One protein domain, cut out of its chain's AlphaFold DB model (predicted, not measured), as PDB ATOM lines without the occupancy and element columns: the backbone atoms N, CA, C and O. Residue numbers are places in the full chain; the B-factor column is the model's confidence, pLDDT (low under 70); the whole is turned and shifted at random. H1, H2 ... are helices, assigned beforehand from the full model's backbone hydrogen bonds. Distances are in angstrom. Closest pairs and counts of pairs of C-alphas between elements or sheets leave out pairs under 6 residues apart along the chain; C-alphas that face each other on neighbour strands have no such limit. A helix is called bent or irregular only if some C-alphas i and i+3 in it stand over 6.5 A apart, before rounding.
ATOM      1  N   SER A  44      -2.802  -6.229  37.637       89.44
ATOM      2  CA  SER A  44      -1.914  -7.323  38.077       89.44
ATOM      3  C   SER A  44      -0.691  -7.535  37.160       89.44
ATOM      4  O   SER A  44       0.436  -7.561  37.672       89.44
ATOM      5  N   PRO A  45      -0.829  -7.555  35.814       90.06
ATOM      6  CA  PRO A  45       0.322  -7.675  34.915       90.06
ATOM      7  C   PRO A  45       1.349  -6.542  35.061       90.06
ATOM      8  O   PRO A  45       2.555  -6.772  34.930       90.06
ATOM      9  N   SER A  46       0.890  -5.321  35.351       91.50
ATOM     10  CA  SER A  46       1.751  -4.153  35.553       91.50
ATOM     11  C   SER A  46       2.553  -4.258  36.848       91.50
ATOM     12  O   SER A  46       3.752  -3.973  36.831       91.50
ATOM     13  N   LEU A  47       1.955  -4.724  37.953       89.75
ATOM     14  CA  LEU A  47       2.715  -4.968  39.189       89.75
ATOM     15  C   LEU A  47       3.795  -6.028  38.999       89.75
ATOM     16  O   LEU A  47       4.897  -5.880  39.525       89.75
ATOM     17  N   ASP A  48       3.513  -7.050  38.200       93.12
ATOM     18  CA  ASP A  48       4.468  -8.107  37.889       93.12
ATOM     19  C   ASP A  48       5.712  -7.558  37.161       93.12
ATOM     20  O   ASP A  48       6.848  -7.961  37.428       93.12
ATOM     21  N   LEU A  49       5.519  -6.589  36.259       95.00
ATOM     22  CA  LEU A  49       6.606  -5.872  35.583       95.00
ATOM     23  C   LEU A  49       7.364  -4.935  36.524       95.00
ATOM     24  O   LEU A  49       8.591  -4.877  36.467       95.00
ATOM     25  N   ILE A  50       6.657  -4.232  37.408       95.50
ATOM     26  CA  ILE A  50       7.267  -3.349  38.408       95.50
ATOM     27  C   ILE A  50       8.147  -4.164  39.362       95.50
ATOM     28  O   ILE A  50       9.308  -3.817  39.573       95.50
ATOM     29  N   ALA A  51       7.646  -5.286  39.881       95.69
ATOM     30  CA  ALA A  51       8.406  -6.178  40.750       95.69
ATOM     31  C   ALA A  51       9.682  -6.691  40.065       95.69
ATOM     32  O   ALA A  51      10.757  -6.692  40.671       95.69
ATOM     33  N   LYS A  52       9.592  -7.062  38.780       96.94
ATOM     34  CA  LYS A  52      10.756  -7.456  37.971       96.94
ATOM     35  C   LYS A  52      11.748  -6.305  37.801       96.94
ATOM     36  O   LYS A  52      12.944  -6.535  37.963       96.94
ATOM     37  N   LEU A  53      11.275  -5.084  37.535       97.38
ATOM     38  CA  LEU A  53      12.124  -3.894  37.411       97.38
ATOM     39  C   LEU A  53      12.920  -3.627  38.695       97.38
ATOM     40  O   LEU A  53      14.130  -3.428  38.627       97.38
ATOM     41  N   TYR A  54      12.273  -3.672  39.863       97.00
ATOM     42  CA  TYR A  54      12.953  -3.460  41.147       97.00
ATOM     43  C   TYR A  54      13.883  -4.615  41.537       97.00
ATOM     44  O   TYR A  54      14.909  -4.384  42.173       97.00
ATOM     45  N   SER A  55      13.553  -5.847  41.143       97.56
ATOM     46  CA  SER A  55      14.371  -7.027  41.452       97.56
ATOM     47  C   SER A  55      15.587  -7.168  40.535       97.56
ATOM     48  O   SER A  55      16.602  -7.732  40.940       97.56
ATOM     49  N   ASN A  56      15.500  -6.686  39.293       97.25
ATOM     50  CA  ASN A  56      16.582  -6.775  38.317       97.25
ATOM     51  C   ASN A  56      16.594  -5.564  37.363       97.25
ATOM     52  O   ASN A  56      16.244  -5.692  36.185       97.25
ATOM     53  N   PRO A  57      17.029  -4.383  37.833       96.44
ATOM     54  CA  PRO A  57      16.969  -3.159  37.036       96.44
ATOM     55  C   PRO A  57      17.875  -3.198  35.799       96.44
ATOM     56  O   PRO A  57      17.552  -2.579  34.791       96.44
ATOM     57  N   ALA A  58      18.976  -3.960  35.830       97.62
ATOM     58  CA  ALA A  58      19.914  -4.067  34.709       97.62
ATOM     59  C   ALA A  58      19.323  -4.768  33.473       97.62
ATOM     60  O   ALA A  58      19.855  -4.624  32.374       97.62
ATOM     61  N   PHE A  59      18.235  -5.526  33.642       97.12
ATOM     62  CA  PHE A  59      17.537  -6.192  32.543       97.12
ATOM     63  C   PHE A  59      16.732  -5.220  31.671       97.12
ATOM     64  O   PHE A  59      16.471  -5.510  30.507       97.12
ATOM     65  N   PHE A  60      16.348  -4.066  32.218       97.88
ATOM     66  CA  PHE A  60      15.491  -3.103  31.542       97.88
ATOM     67  C   PHE A  60      16.311  -1.923  31.033       97.88
ATOM     68  O   PHE A  60      17.125  -1.337  31.747       97.88
ATOM     69  N   SER A  61      16.052  -1.501  29.800       98.19
ATOM     70  CA  SER A  61      16.565  -0.223  29.323       98.19
ATOM     71  C   SER A  61      15.937   0.946  30.090       98.19
ATOM     72  O   SER A  61      14.849   0.843  30.669       98.19
ATOM     73  N   GLN A  62      16.566   2.120  30.015       97.88
ATOM     74  CA  GLN A  62      15.992   3.358  30.550       97.88
ATOM     75  C   GLN A  62      14.594   3.651  29.971       97.88
ATOM     76  O   GLN A  62      13.716   4.156  30.671       97.88
ATOM     77  N   LYS A  63      14.379   3.341  28.686       97.94
ATOM     78  CA  LYS A  63      13.100   3.566  27.999       97.94
ATOM     79  C   LYS A  63      12.010   2.633  28.526       97.94
ATOM     80  O   LYS A  63      10.893   3.090  28.755       97.94
ATOM     81  N   GLU A  64      12.330   1.358  28.725       97.69
ATOM     82  CA  GLU A  64      11.398   0.379  29.296       97.69
ATOM     83  C   GLU A  64      11.083   0.706  30.749       97.69
ATOM     84  O   GLU A  64       9.914   0.766  31.114       97.69
ATOM     85  N   SER A  65      12.104   1.039  31.540       98.00
ATOM     86  CA  SER A  65      11.939   1.475  32.929       98.00
ATOM     87  C   SER A  65      11.010   2.684  33.027       98.00
ATOM     88  O   SER A  65      10.078   2.692  33.826       98.00
ATOM     89  N   LYS A  66      11.200   3.691  32.158       97.50
ATOM     90  CA  LYS A  66      10.305   4.852  32.079       97.50
ATOM     91  C   LYS A  66       8.866   4.433  31.782       97.50
ATOM     92  O   LYS A  66       7.965   4.929  32.444       97.50
ATOM     93  N   ARG A  67       8.652   3.549  30.806       96.81
ATOM     94  CA  ARG A  67       7.308   3.080  30.442       96.81
ATOM     95  C   ARG A  67       6.635   2.339  31.599       96.81
ATOM     96  O   ARG A  67       5.508   2.670  31.924       96.81
ATOM     97  N   ILE A  68       7.341   1.416  32.252       96.75
ATOM     98  CA  ILE A  68       6.820   0.656  33.401       96.75
ATOM     99  C   ILE A  68       6.402   1.604  34.532       96.75
ATOM    100  O   ILE A  68       5.322   1.464  35.097       96.75
ATOM    101  N   LEU A  69       7.231   2.607  34.839       96.38
ATOM    102  CA  LEU A  69       6.893   3.606  35.853       96.38
ATOM    103  C   LEU A  69       5.720   4.494  35.416       96.38
ATOM    104  O   LEU A  69       4.880   4.832  36.238       96.38
ATOM    105  N   GLN A  70       5.624   4.863  34.136       95.00
ATOM    106  CA  GLN A  70       4.455   5.582  33.624       95.00
ATOM    107  C   GLN A  70       3.175   4.751  33.772       95.00
ATOM    108  O   GLN A  70       2.180   5.289  34.247       95.00
ATOM    109  N   ASP A  71       3.205   3.459  33.450       92.75
ATOM    110  CA  ASP A  71       2.051   2.567  33.606       92.75
ATOM    111  C   ASP A  71       1.643   2.434  35.090       92.75
ATOM    112  O   ASP A  71       0.454   2.460  35.407       92.75
ATOM    113  N   LEU A  72       2.600   2.417  36.031       93.12
ATOM    114  CA  LEU A  72       2.303   2.517  37.470       93.12
ATOM    115  C   LEU A  72       1.488   3.777  37.795       93.12
ATOM    116  O   LEU A  72       0.426   3.692  38.410       93.12
ATOM    117  N   PHE A  73       1.977   4.947  37.380       91.44
ATOM    118  CA  PHE A  73       1.356   6.222  37.741       91.44
ATOM    119  C   PHE A  73       0.031   6.487  37.017       91.44
ATOM    120  O   PHE A  73      -0.868   7.069  37.615       91.44
ATOM    121  N   TYR A  74      -0.092   6.094  35.748       89.88
ATOM    122  CA  TYR A  74      -1.252   6.429  34.914       89.88
ATOM    123  C   TYR A  74      -2.325   5.345  34.861       89.88
ATOM    124  O   TYR A  74      -3.438   5.643  34.441       89.88
ATOM    125  N   HIS A  75      -2.012   4.112  35.260       89.19
ATOM    126  CA  HIS A  75      -2.960   3.004  35.204       89.19
ATOM    127  C   HIS A  75      -3.139   2.327  36.565       89.19
ATOM    128  O   HIS A  75      -4.259   2.260  37.058       89.19
ATOM    129  N   VAL A  76      -2.061   1.919  37.240       91.38
ATOM    130  CA  VAL A  76      -2.190   1.190  38.518       91.38
ATOM    131  C   VAL A  76      -2.765   2.077  39.629       91.38
ATOM    132  O   VAL A  76      -3.752   1.701  40.259       91.38
ATOM    133  N   LEU A  77      -2.190   3.264  39.864       90.31
ATOM    134  CA  LEU A  77      -2.655   4.147  40.944       90.31
ATOM    135  C   LEU A  77      -4.124   4.589  40.784       90.31
ATOM    136  O   LEU A  77      -4.853   4.507  41.770       90.31
ATOM    137  N   PRO A  78      -4.604   5.000  39.590       89.12
ATOM    138  CA  PRO A  78      -6.022   5.310  39.404       89.12
ATOM    139  C   PRO A  78      -6.965   4.147  39.729       89.12
ATOM    140  O   PRO A  78      -8.000   4.374  40.344       89.12
ATOM    141  N   HIS A  79      -6.611   2.908  39.367       90.25
ATOM    142  CA  HIS A  79      -7.441   1.743  39.687       90.25
ATOM    143  C   HIS A  79      -7.457   1.440  41.190       90.25
ATOM    144  O   HIS A  79      -8.514   1.145  41.736       90.25
ATOM    145  N   LEU A  80      -6.313   1.554  41.873       88.06
ATOM    146  CA  LEU A  80      -6.254   1.392  43.330       88.06
ATOM    147  C   LEU A  80      -7.090   2.452  44.058       88.06
ATOM    148  O   LEU A  80      -7.792   2.121  45.010       88.06
ATOM    149  N   ASN A  81      -7.054   3.701  43.589       86.31
ATOM    150  CA  ASN A  81      -7.897   4.762  44.134       86.31
ATOM    151  C   ASN A  81      -9.383   4.472  43.907       86.31
ATOM    152  O   ASN A  81     -10.148   4.546  44.860       86.31
ATOM    153  N   ALA A  82      -9.777   4.083  42.690       86.50
ATOM    154  CA  ALA A  82     -11.162   3.723  42.392       86.50
ATOM    155  C   ALA A  82     -11.656   2.576  43.293       86.50
ATOM    156  O   ALA A  82     -12.737   2.662  43.863       86.50
ATOM    157  N   ALA A  83     -10.837   1.537  43.494       87.62
ATOM    158  CA  ALA A  83     -11.166   0.440  44.404       87.62
ATOM    159  C   ALA A  83     -11.336   0.904  45.863       87.62
ATOM    160  O   ALA A  83     -12.216   0.407  46.563       87.62
ATOM    161  N   ALA A  84     -10.518   1.852  46.329       84.19
ATOM    162  CA  ALA A  84     -10.615   2.394  47.683       84.19
ATOM    163  C   ALA A  84     -11.823   3.337  47.868       84.19
ATOM    164  O   ALA A  84     -12.465   3.319  48.920       84.19
ATOM    165  N   GLU A  85     -12.170   4.120  46.843       84.12
ATOM    166  CA  GLU A  85     -13.340   5.012  46.833       84.12
ATOM    167  C   GLU A  85     -14.660   4.250  46.975       84.12
ATOM    168  O   GLU A  85     -15.578   4.750  47.621       84.12
ATOM    169  N   ILE A  86     -14.739   3.021  46.454       83.38
ATOM    170  CA  ILE A  86     -15.922   2.159  46.606       83.38
ATOM    171  C   ILE A  86     -16.277   1.939  48.091       83.38
ATOM    172  O   ILE A  86     -17.447   1.733  48.414       83.38
ATOM    173  N   TYR A  87     -15.306   2.029  49.009       71.44
ATOM    174  CA  TYR A  87     -15.522   1.735  50.427       71.44
ATOM    175  C   TYR A  87     -15.302   2.909  51.406       71.44
ATOM    176  O   TYR A  87     -15.609   2.754  52.585       71.44
ATOM    177  N   ASP A  88     -14.933   4.110  50.937       65.62
ATOM    178  CA  ASP A  88     -14.927   5.365  51.737       65.62
ATOM    179  C   ASP A  88     -13.707   5.583  52.657       65.62
ATOM    180  O   ASP A  88     -13.791   6.304  53.649       65.62
ATOM    181  N   ASP A  89     -12.552   5.001  52.313       63.12
ATOM    182  CA  ASP A  89     -11.254   5.390  52.894       63.12
ATOM    183  C   ASP A  89     -10.138   5.282  51.845       63.12
ATOM    184  O   ASP A  89      -9.166   4.536  51.983       63.12
TER     185      ASP A  89
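Overview. This is residues 44 to 89 of the 103 residues of an uncharacterized protein of Planctomycetes bacterium (UniProt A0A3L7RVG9). A short helix, H1, folds back over the first arm of a long, bent but nearly straight helix, H2, as a helical hairpin whose second arm runs on alone past H1. Residues 82 to 88, of which 82 to 85 belong to H2, stick out at that end. The printed part has 46 residues with two named helices, H1 then H2, and is all helix; it is loose, with a radius of gyration of the C-alphas of 12.6 A, a rod spanning 40 by 17 by 14 A.

Along the chain. Find C-alpha 44 at (-1.914, -7.323, 38.077); from there H1, residues 44 to 55, runs 16.6 A. By its hydrogen bonds H2, residues 62 to 85, was assigned as one helix, but it is bent: C-alphas 74 and 77 are 6.6 A apart. Its arm H2a, residues 62 to 74, starts at (15.992, 3.358, 30.550) and runs 18.1 A; H2b, residues 77 to 85, runs 12.2 A to (-13.340, 5.012, 46.833).

Arrangement. Look at Ile 50 and Ile 68, whose C-alphas, 6.4 A apart, are the closest of H1 and H2a, which touch. This hairpin runs opposite ways at a steep tilt of 44 degrees. H2a and H2b stand at a shallow tilt of 19 degrees, and H1 and H2b are apart. In H1, H2a and H2b every O i to N i+4 pair is within hydrogen-bond range.

Size, cuts and confidence. The C-alphas of Ala 58 and Asp 88, the two farthest apart, are 39.9 A apart. The printed part has no cut, and the link from H1 to H2 is short, with 6 residues. Look to residues 88 to 89 for pLDDT under 70; the mean of the printed part is 91.4.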